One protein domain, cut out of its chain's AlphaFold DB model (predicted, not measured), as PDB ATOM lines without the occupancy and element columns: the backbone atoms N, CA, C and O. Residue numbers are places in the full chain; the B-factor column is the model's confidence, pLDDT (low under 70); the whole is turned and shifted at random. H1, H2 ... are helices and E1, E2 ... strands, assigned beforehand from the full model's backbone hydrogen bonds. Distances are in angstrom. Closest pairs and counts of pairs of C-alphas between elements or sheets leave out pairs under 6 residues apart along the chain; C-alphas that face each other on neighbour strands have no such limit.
ATOM      1  N   LYS A  13     -24.977 -13.724 -14.911       57.59
ATOM      2  CA  LYS A  13     -26.222 -14.328 -14.404       57.59
ATOM      3  C   LYS A  13     -25.969 -15.550 -13.521       57.59
ATOM      4  O   LYS A  13     -26.724 -15.770 -12.579       57.59
ATOM      5  N   LEU A  14     -24.924 -16.320 -13.814       59.41
ATOM      6  CA  LEU A  14     -24.488 -17.475 -13.025       59.41
ATOM      7  C   LEU A  14     -23.694 -17.076 -11.767       59.41
ATOM      8  O   LEU A  14     -23.384 -17.939 -10.952       59.41
ATOM      9  N   GLY A  15     -23.373 -15.787 -11.585       57.25
ATOM     10  CA  GLY A  15     -22.587 -15.300 -10.446       57.25
ATOM     11  C   GLY A  15     -21.096 -15.645 -10.528       57.25
ATOM     12  O   GLY A  15     -20.383 -15.530  -9.531       57.25
ATOM     13  N   ILE A  16     -20.622 -16.063 -11.703       62.56
ATOM     14  CA  ILE A  16     -19.223 -16.391 -11.956       62.56
ATOM     15  C   ILE A  16     -18.479 -15.075 -12.148       62.56
ATOM     16  O   ILE A  16     -18.751 -14.319 -13.084       62.56
ATOM     17  N   LYS A  17     -17.557 -14.791 -11.233       63.56
ATOM     18  CA  LYS A  17     -16.741 -13.580 -11.271       63.56
ATOM     19  C   LYS A  17     -15.515 -13.780 -12.152       63.56
ATOM     20  O   LYS A  17     -15.066 -14.902 -12.392       63.56
ATOM     21  N   GLU A  18     -14.934 -12.674 -12.574       66.56
ATOM     22  CA  GLU A  18     -13.569 -12.649 -13.086       66.56
ATOM     23  C   GLU A  18     -12.623 -13.234 -12.016       66.56
ATOM     24  O   GLU A  18     -12.880 -13.116 -10.814       66.56
ATOM     25  N   HIS A  19     -11.574 -13.933 -12.445       72.38
ATOM     26  CA  HIS A  19     -10.608 -14.674 -11.622       72.38
ATOM     27  C   HIS A  19     -11.166 -15.888 -10.854       72.38
ATOM     28  O   HIS A  19     -10.488 -16.438  -9.987       72.38
ATOM     29  N   THR A  20     -12.370 -16.359 -11.190       80.81
ATOM     30  CA  THR A  20     -12.931 -17.596 -10.623       80.81
ATOM     31  C   THR A  20     -12.165 -18.807 -11.155       80.81
ATOM     32  O   THR A  20     -12.010 -18.960 -12.374       80.81
ATOM     33  N   LYS A  21     -11.720 -19.697 -10.260       86.75
ATOM     34  CA  LYS A  21     -11.160 -20.994 -10.661       86.75
ATOM     35  C   LYS A  21     -12.269 -21.984 -10.966       86.75
ATOM     36  O   LYS A  21     -13.059 -22.327 -10.086       86.75
ATOM     37  N   ILE A  22     -12.290 -22.453 -12.209       86.12
ATOM     38  CA  ILE A  22     -13.308 -23.358 -12.728       86.12
ATOM     39  C   ILE A  22     -12.643 -24.636 -13.220       86.12
ATOM     40  O   ILE A  22     -11.653 -24.585 -13.955       86.12
ATOM     41  N   ILE A  23     -13.215 -25.779 -12.856       87.94
ATOM     42  CA  ILE A  23     -12.842 -27.072 -13.425       87.94
ATOM     43  C   ILE A  23     -14.053 -27.758 -14.047       87.94
ATOM     44  O   ILE A  23     -15.151 -27.747 -13.486       87.94
ATOM     45  N   PHE A  24     -13.822 -28.389 -15.193       87.56
ATOM     46  CA  PHE A  24     -14.778 -29.273 -15.842       87.56
ATOM     47  C   PHE A  24     -14.172 -30.672 -15.899       87.56
ATOM     48  O   PHE A  24     -13.151 -30.884 -16.552       87.56
ATOM     49  N   LEU A  25     -14.796 -31.617 -15.206       85.25
ATOM     50  CA  LEU A  25     -14.353 -33.004 -15.118       85.25
ATOM     51  C   LEU A  25     -15.306 -33.890 -15.900       85.25
ATOM     52  O   LEU A  25     -16.519 -33.745 -15.758       85.25
ATOM     53  N   ASN A  26     -14.757 -34.781 -16.727       81.94
ATOM     54  CA  ASN A  26     -15.518 -35.641 -17.641       81.94
ATOM     55  C   ASN A  26     -16.439 -34.868 -18.608       81.94
ATOM     56  O   ASN A  26     -17.396 -35.420 -19.151       81.94
ATOM     57  N   ALA A  27     -16.164 -33.582 -18.846       80.25
ATOM     58  CA  ALA A  27     -16.945 -32.795 -19.785       80.25
ATOM     59  C   ALA A  27     -16.707 -33.266 -21.230       80.25
ATOM     60  O   ALA A  27     -15.566 -33.562 -21.600       80.25
ATOM     61  N   PRO A  28     -17.755 -33.304 -22.071       76.25
ATOM     62  CA  PRO A  28     -17.609 -33.689 -23.465       76.25
ATOM     63  C   PRO A  28     -16.696 -32.714 -24.218       76.25
ATOM     64  O   PRO A  28     -16.674 -31.506 -23.960       76.25
ATOM     65  N   SER A  29     -15.946 -33.244 -25.183       73.38
ATOM     66  CA  SER A  29     -15.039 -32.463 -26.024       73.38
ATOM     67  C   SER A  29     -15.769 -31.284 -26.670       73.38
ATOM     68  O   SER A  29     -16.752 -31.463 -27.383       73.38
ATOM     69  N   GLY A  30     -15.286 -30.064 -26.424       69.06
ATOM     70  CA  GLY A  30     -15.891 -28.838 -26.954       69.06
ATOM     71  C   GLY A  30     -16.943 -28.183 -26.055       69.06
ATOM     72  O   GLY A  30     -17.418 -27.106 -26.406       69.06
ATOM     73  N   TYR A  31     -17.254 -28.740 -24.879       74.31
ATOM     74  CA  TYR A  31     -18.187 -28.126 -23.923       74.31
ATOM     75  C   TYR A  31     -17.794 -26.687 -23.549       74.31
ATOM     76  O   TYR A  31     -18.612 -25.772 -23.606       74.31
ATOM     77  N   THR A  32     -16.509 -26.457 -23.279       69.12
ATOM     78  CA  THR A  32     -15.962 -25.127 -22.962       69.12
ATOM     79  C   THR A  32     -15.987 -24.147 -24.135       69.12
ATOM     80  O   THR A  32     -15.830 -22.955 -23.914       69.12
ATOM     81  N   ARG A  33     -16.154 -24.626 -25.377       69.38
ATOM     82  CA  ARG A  33     -16.301 -23.779 -26.572       69.38
ATOM     83  C   ARG A  33     -17.752 -23.338 -26.772       69.38
ATOM     84  O   ARG A  33     -17.986 -22.295 -27.367       69.38
ATOM     85  N   ILE A  34     -18.701 -24.150 -26.303       69.44
ATOM     86  CA  ILE A  34     -20.138 -23.855 -26.341       69.44
ATOM     87  C   ILE A  34     -20.513 -22.925 -25.183       69.44
ATOM     88  O   ILE A  34     -21.355 -22.047 -25.346       69.44
ATOM     89  N   LEU A  35     -19.878 -23.094 -24.017       68.81
ATOM     90  CA  LEU A  35     -19.977 -22.117 -22.942       68.81
ATOM     91  C   LEU A  35     -19.169 -20.875 -23.317       68.81
ATOM     92  O   LEU A  35     -17.945 -20.918 -23.378       68.81
ATOM     93  N   GLU A  36     -19.849 -19.747 -23.507       67.00
ATOM     94  CA  GLU A  36     -19.213 -18.432 -23.589       67.00
ATOM     95  C   GLU A  36     -18.662 -18.033 -22.209       67.00
ATOM     96  O   GLU A  36     -19.263 -17.261 -21.459       67.00
ATOM     97  N   LEU A  37     -17.528 -18.630 -21.839       69.75
ATOM     98  CA  LEU A  37     -16.813 -18.317 -20.607       69.75
ATOM     99  C   LEU A  37     -16.183 -16.910 -20.707       69.75
ATOM    100  O   LEU A  37     -15.713 -16.525 -21.782       69.75
ATOM    101  N   PRO A  38     -16.137 -16.131 -19.610       67.50
ATOM    102  CA  PRO A  38     -15.438 -14.853 -19.566       67.50
ATOM    103  C   PRO A  38     -13.954 -15.062 -19.843       67.50
ATOM    104  O   PRO A  38     -13.395 -16.105 -19.510       67.50
ATOM    105  N   LYS A  39     -13.289 -14.044 -20.392       65.50
ATOM    106  CA  LYS A  39     -11.847 -14.116 -20.662       65.50
ATOM    107  C   LYS A  39     -11.001 -14.276 -19.394       65.50
ATOM    108  O   LYS A  39      -9.957 -14.910 -19.459       65.50
ATOM    109  N   ASP A  40     -11.478 -13.771 -18.260       73.56
ATOM    110  CA  ASP A  40     -10.721 -13.704 -17.007       73.56
ATOM    111  C   ASP A  40     -10.974 -14.877 -16.048       73.56
ATOM    112  O   ASP A  40     -10.679 -14.786 -14.861       73.56
ATOM    113  N   ILE A  41     -11.525 -16.000 -16.513       80.38
ATOM    114  CA  ILE A  41     -11.664 -17.212 -15.686       80.38
ATOM    115  C   ILE A  41     -10.421 -18.100 -15.749       80.38
ATOM    116  O   ILE A  41      -9.767 -18.234 -16.784       80.38
ATOM    117  N   ILE A  42     -10.130 -18.779 -14.641       85.19
ATOM    118  CA  ILE A  42      -9.005 -19.709 -14.553       85.19
ATOM    119  C   ILE A  42      -9.541 -21.118 -14.790       85.19
ATOM    120  O   ILE A  42     -10.028 -21.777 -13.870       85.19
ATOM    121  N   LEU A  43      -9.460 -21.574 -16.040       82.62
ATOM    122  CA  LEU A  43      -9.804 -22.942 -16.414       82.62
ATOM    123  C   LEU A  43      -8.669 -23.890 -16.011       82.62
ATOM    124  O   LEU A  43      -7.622 -23.918 -16.661       82.62
ATOM    125  N   THR A  44      -8.871 -24.687 -14.967       85.00
ATOM    126  CA  THR A  44      -7.922 -25.749 -14.620       85.00
ATOM    127  C   THR A  44      -8.347 -27.077 -15.235       85.00
ATOM    128  O   THR A  44      -9.531 -27.348 -15.423       85.00
ATOM    129  N   LYS A  45      -7.360 -27.914 -15.561       80.38
ATOM    130  CA  LYS A  45      -7.566 -29.317 -15.951       80.38
ATOM    131  C   LYS A  45      -7.330 -30.285 -14.794       80.38
ATOM    132  O   LYS A  45      -7.734 -31.435 -14.881       80.38
ATOM    133  N   ASN A  46      -6.697 -29.807 -13.725       82.38
ATOM    134  CA  ASN A  46      -6.385 -30.594 -12.543       82.38
ATOM    135  C   ASN A  46      -7.226 -30.110 -11.370       82.38
ATOM    136  O   ASN A  46      -7.412 -28.900 -11.190       82.38
ATOM    137  N   LEU A  47      -7.707 -31.062 -10.572       81.88
ATOM    138  CA  LEU A  47      -8.371 -30.791  -9.309       81.88
ATOM    139  C   LEU A  47      -7.316 -30.263  -8.326       81.88
ATOM    140  O   LEU A  47      -6.596 -31.027  -7.695       81.88
ATOM    141  N   SER A  48      -7.119 -28.946  -8.325       80.19
ATOM    142  CA  SER A  48      -6.106 -28.278  -7.509       80.19
ATOM    143  C   SER A  48      -6.680 -26.986  -6.949       80.19
ATOM    144  O   SER A  48      -6.944 -26.020  -7.677       80.19
ATOM    145  N   GLY A  49      -6.917 -27.015  -5.647       78.38
ATOM    146  CA  GLY A  49      -7.694 -26.042  -4.911       78.38
ATOM    147  C   GLY A  49      -7.006 -24.696  -4.671       78.38
ATOM    148  O   GLY A  49      -5.849 -24.465  -5.047       78.38
ATOM    149  N   PRO A  50      -7.737 -23.767  -4.029       83.06
ATOM    150  CA  PRO A  50      -9.187 -23.816  -3.803       83.06
ATOM    151  C   PRO A  50      -9.955 -23.482  -5.094       83.06
ATOM    152  O   PRO A  50      -9.640 -22.496  -5.761       83.06
ATOM    153  N   LEU A  51     -10.941 -24.305  -5.457       88.69
ATOM    154  CA  LEU A  51     -11.771 -24.143  -6.656       88.69
ATOM    155  C   LEU A  51     -13.082 -23.442  -6.309       88.69
ATOM    156  O   LEU A  51     -13.794 -23.853  -5.395       88.69
ATOM    157  N   ASP A  52     -13.435 -22.401  -7.050       87.25
ATOM    158  CA  ASP A  52     -14.666 -21.644  -6.814       87.25
ATOM    159  C   ASP A  52     -15.863 -22.244  -7.565       87.25
ATOM    160  O   ASP A  52     -17.007 -22.108  -7.131       87.25
ATOM    161  N   PHE A  53     -15.614 -22.946  -8.671       86.50
ATOM    162  CA  PHE A  53     -16.651 -23.653  -9.410       86.50
ATOM    163  C   PHE A  53     -16.148 -25.009  -9.893       86.50
ATOM    164  O   PHE A  53     -15.129 -25.111 -10.579       86.50
ATOM    165  N   ILE A  54     -16.884 -26.061  -9.560       89.50
ATOM    166  CA  ILE A  54     -16.564 -27.420  -9.981       89.50
ATOM    167  C   ILE A  54     -17.756 -27.964 -10.741       89.50
ATOM    168  O   ILE A  54     -18.842 -28.078 -10.181       89.50
ATOM    169  N   GLN A  55     -17.543 -28.329 -11.999       88.12
ATOM    170  CA  GLN A  55     -18.539 -29.023 -12.795       88.12
ATOM    171  C   GLN A  55     -18.080 -30.450 -13.060       88.12
ATOM    172  O   GLN A  55     -17.146 -30.691 -13.827       88.12
ATOM    173  N   PHE A  56     -18.741 -31.394 -12.405       88.19
ATOM    174  CA  PHE A  56     -18.426 -32.810 -12.485       88.19
ATOM    175  C   PHE A  56     -19.501 -33.548 -13.281       88.19
ATOM    176  O   PHE A  56     -20.671 -33.559 -12.894       88.19
ATOM    177  N   PHE A  57     -19.105 -34.162 -14.394       86.62
ATOM    178  CA  PHE A  57     -19.973 -35.009 -15.207       86.62
ATOM    179  C   PHE A  57     -19.792 -36.472 -14.795       86.62
ATOM    180  O   PHE A  57     -18.950 -37.189 -15.331       86.62
ATOM    181  N   ALA A  58     -20.589 -36.912 -13.824       83.19
ATOM    182  CA  ALA A  58     -20.565 -38.289 -13.357       83.19
ATOM    183  C   ALA A  58     -21.162 -39.216 -14.427       83.19
ATOM    184  O   ALA A  58     -22.321 -39.044 -14.833       83.19
ATOM    185  N   GLN A  59     -20.393 -40.214 -14.860       80.62
ATOM    186  CA  GLN A  59     -20.922 -41.278 -15.723       80.62
ATOM    187  C   GLN A  59     -21.652 -42.344 -14.901       80.62
ATOM    188  O   GLN A  59     -22.684 -42.860 -15.326       80.62
ATOM    189  N   GLU A  60     -21.154 -42.618 -13.694       82.19
ATOM    190  CA  GLU A  60     -21.706 -43.613 -12.783       82.19
ATOM    191  C   GLU A  60     -21.808 -43.074 -11.355       82.19
ATOM    192  O   GLU A  60     -21.015 -42.242 -10.906       82.19
ATOM    193  N   LYS A  61     -22.763 -43.610 -10.587       81.12
ATOM    194  CA  LYS A  61     -22.956 -43.229  -9.182       81.12
ATOM    195  C   LYS A  61     -21.710 -43.517  -8.333       81.12
ATOM    196  O   LYS A  61     -21.328 -42.692  -7.513       81.12
ATOM    197  N   LYS A  62     -21.050 -44.655  -8.572       83.44
ATOM    198  CA  LYS A  62     -19.868 -45.085  -7.812       83.44
ATOM    199  C   LYS A  62     -18.672 -44.146  -8.012       83.44
ATOM    200  O   LYS A  62     -17.932 -43.880  -7.064       83.44
ATOM    201  N   GLU A  63     -18.503 -43.619  -9.226       84.06
ATOM    202  CA  GLU A  63     -17.467 -42.631  -9.552       84.06
ATOM    203  C   GLU A  63     -17.705 -41.326  -8.786       84.06
ATOM    204  O   GLU A  63     -16.781 -40.793  -8.169       84.06
ATOM    205  N   LEU A  64     -18.956 -40.855  -8.762       85.06
ATOM    206  CA  LEU A  64     -19.339 -39.685  -7.979       85.06
ATOM    207  C   LEU A  64     -19.092 -39.908  -6.488       85.06
ATOM    208  O   LEU A  64     -18.492 -39.053  -5.853       85.06
ATOM    209  N   GLU A  65     -19.530 -41.035  -5.926       86.12
ATOM    210  CA  GLU A  65     -19.345 -41.335  -4.498       86.12
ATOM    211  C   GLU A  65     -17.864 -41.387  -4.103       86.12
ATOM    212  O   GLU A  65     -17.512 -40.948  -3.010       86.12
ATOM    213  N   THR A  66     -16.994 -41.848  -5.004       88.25
ATOM    214  CA  THR A  66     -15.542 -41.860  -4.780       88.25
ATOM    215  C   THR A  66     -14.943 -40.457  -4.917       88.25
ATOM    216  O   THR A  66     -14.176 -40.028  -4.062       88.25
ATOM    217  N   SER A  67     -15.336 -39.706  -5.950       86.94
ATOM    218  CA  SER A  67     -14.736 -38.405  -6.278       86.94
ATOM    219  C   SER A  67     -15.288 -37.254  -5.434       86.94
ATOM    220  O   SER A  67     -14.620 -36.243  -5.258       86.94
ATOM    221  N   ILE A  68     -16.508 -37.358  -4.894       86.38
ATOM    222  CA  ILE A  68     -17.165 -36.262  -4.156       86.38
ATOM    223  C   ILE A  68     -16.400 -35.848  -2.897       86.38
ATOM    224  O   ILE A  68     -16.513 -34.693  -2.483       86.38
ATOM    225  N   GLY A  69     -15.628 -36.764  -2.303       88.69
ATOM    226  CA  GLY A  69     -14.720 -36.465  -1.198       88.69
ATOM    227  C   GLY A  69     -13.634 -35.482  -1.629       88.69
ATOM    228  O   GLY A  69     -13.565 -34.377  -1.091       88.69
ATOM    229  N   ASP A  70     -12.878 -35.845  -2.665       89.06
ATOM    230  CA  ASP A  70     -11.808 -35.015  -3.231       89.06
ATOM    231  C   ASP A  70     -12.353 -33.689  -3.773       89.06
ATOM    232  O   ASP A  70     -11.808 -32.620  -3.503       89.06
ATOM    233  N   LEU A  71     -13.491 -33.730  -4.477       87.94
ATOM    234  CA  LEU A  71     -14.151 -32.536  -5.010       87.94
ATOM    235  C   LEU A  71     -14.490 -31.551  -3.890       87.94
ATOM    236  O   LEU A  71     -14.237 -30.362  -4.042       87.94
ATOM    237  N   LYS A  72     -15.043 -32.027  -2.768       87.00
ATOM    238  CA  LYS A  72     -15.358 -31.178  -1.610       87.00
ATOM    239  C   LYS A  72     -14.112 -30.665  -0.901       87.00
ATOM    240  O   LYS A  72     -14.156 -29.555  -0.379       87.00
ATOM    241  N   GLN A  73     -13.044 -31.456  -0.863       89.38
ATOM    242  CA  GLN A  73     -11.779 -31.058  -0.253       89.38
ATOM    243  C   GLN A  73     -11.118 -29.917  -1.034       89.38
ATOM    244  O   GLN A  73     -10.645 -28.953  -0.433       89.38
ATOM    245  N   GLU A  74     -11.154 -29.992  -2.363       89.12
ATOM    246  CA  GLU A  74     -10.571 -28.977  -3.242       89.12
ATOM    247  C   GLU A  74     -11.523 -27.792  -3.507       89.12
ATOM    248  O   GLU A  74     -11.098 -26.755  -4.027       89.12
ATOM    249  N   LEU A  75     -12.806 -27.911  -3.141       88.88
ATOM    250  CA  LEU A  75     -13.804 -26.847  -3.259       88.88
ATOM    251  C   LEU A  75     -13.551 -25.737  -2.228       88.88
ATOM    252  O   LEU A  75     -13.416 -25.957  -1.026       88.88
ATOM    253  N   SER A  76     -13.554 -24.497  -2.706       87.19
ATOM    254  CA  SER A  76     -13.503 -23.298  -1.876       87.19
ATOM    255  C   SER A  76     -14.711 -23.232  -0.935       87.19
ATOM    256  O   SER A  76     -15.809 -23.681  -1.264       87.19
ATOM    257  N   ARG A  77     -14.566 -22.584   0.227       82.25
ATOM    258  CA  ARG A  77     -15.654 -22.442   1.222       82.25
ATOM    259  C   ARG A  77     -16.915 -21.758   0.679       82.25
ATOM    260  O   ARG A  77     -17.993 -21.941   1.232       82.25
ATOM    261  N   LYS A  78     -16.764 -20.927  -0.354       81.50
ATOM    262  CA  LYS A  78     -17.863 -20.255  -1.072       81.50
ATOM    263  C   LYS A  78     -18.050 -20.808  -2.487       81.50
ATOM    264  O   LYS A  78     -18.742 -20.194  -3.294       81.50
ATOM    265  N   GLY A  79     -17.383 -21.915  -2.792       81.88
ATOM    266  CA  GLY A  79     -17.410 -22.533  -4.099       81.88
ATOM    267  C   GLY A  79     -18.735 -23.236  -4.362       81.88
ATOM    268  O   GLY A  79     -19.458 -23.618  -3.440       81.88
ATOM    269  N   THR A  80     -19.050 -23.414  -5.639       86.06
ATOM    270  CA  THR A  80     -20.253 -24.120  -6.080       86.06
ATOM    271  C   THR A  80     -19.862 -25.406  -6.800       86.06
ATOM    272  O   THR A  80     -19.069 -25.382  -7.738       86.06
ATOM    273  N   LEU A  81     -20.432 -26.532  -6.369       87.44
ATOM    274  CA  LEU A  81     -20.250 -27.840  -6.997       87.44
ATOM    275  C   LEU A  81     -21.512 -28.212  -7.780       87.44
ATOM    276  O   LEU A  81     -22.593 -28.326  -7.205       87.44
ATOM    277  N   TRP A  82     -21.361 -28.412  -9.083       86.44
ATOM    278  CA  TRP A  82     -22.405 -28.862  -9.995       86.44
ATOM    279  C   TRP A  82     -22.109 -30.286 -10.427       86.44
ATOM    280  O   TRP A  82     -21.055 -30.570 -10.996       86.44
ATOM    281  N   ILE A  83     -23.059 -31.175 -10.172       84.75
ATOM    282  CA  ILE A  83     -22.962 -32.578 -10.552       84.75
ATOM    283  C   ILE A  83     -23.987 -32.831 -11.648       84.75
ATOM    284  O   ILE A  83     -25.189 -32.673 -11.436       84.75
ATOM    285  N   PHE A  84     -23.501 -33.240 -12.810       82.62
ATOM    286  CA  PHE A  84     -24.323 -33.691 -13.921       82.62
ATOM    287  C   PHE A  84     -24.250 -35.210 -13.970       82.62
ATOM    288  O   PHE A  84     -23.184 -35.770 -14.204       82.62
ATOM    289  N   GLY A  85     -25.375 -35.876 -13.727       71.31
ATOM    290  CA  GLY A  85     -25.488 -37.308 -13.973       71.31
ATOM    291  C   GLY A  85     -25.807 -37.540 -15.441       71.31
ATOM    292  O   GLY A  85     -26.796 -37.001 -15.943       71.31
ATOM    293  N   SER A  86     -25.011 -38.356 -16.130       58.53
ATOM    294  CA  SER A  86     -25.530 -38.985 -17.346       58.53
ATOM    295  C   SER A  86     -26.672 -39.919 -16.930       58.53
ATOM    296  O   SER A  86     -26.482 -40.707 -15.999       58.53
TER     297      SER A  86
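Overview. This is residues 13 to 86 of the 94 residues of an uncharacterized protein of Acidobacteria bacterium (UniProt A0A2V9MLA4). A twisted wall of four parallel strands, in the order E2 E1 E3 E4, has helix H2 along one face, making two layers; short H1 is off the sheet. The 74 printed residues, mixed in class, run E1 H1 E2 E3 H2 E4; the whole is compact, radius of gyration of the C-alphas 12.0 A, spanning 34 by 28 by 22 A.

Arrangement. E1, residues 21 to 25, is parallel to E2, residues 42 to 44 (N 22 to O 42, 2.9 A), and E3, residues 51 to 58 (N 25 to O 55, 2.9 A). E4, residues 75 to 85, is parallel to E3 (N 56 to O 82, 2.8 A). H2, residues 61 to 74, runs along E3, height over the sheet 8.9 A; 8 of its 10 O i to N i+4 pairs are within hydrogen-bond range. H1, residues 31 to 34, is not on the sheet. E1, H1, E2 and E3, H2, E4 are strand-helix-strand units, parallel neighbours joined through a helix, with right-handed crossovers.

Along the chain. C-alpha 21 is at (-11.160, -20.994, -10.661), C-alpha 85 at (-25.488, -37.308, -13.973). H2 measures 19.8 A; E4, 19.0 A, bends by 127 degrees at residue 78.

Size, cuts and confidence. The printed part has no cut. Residues 13 to 18, 30, 32 to 39 and 86 are under pLDDT 70.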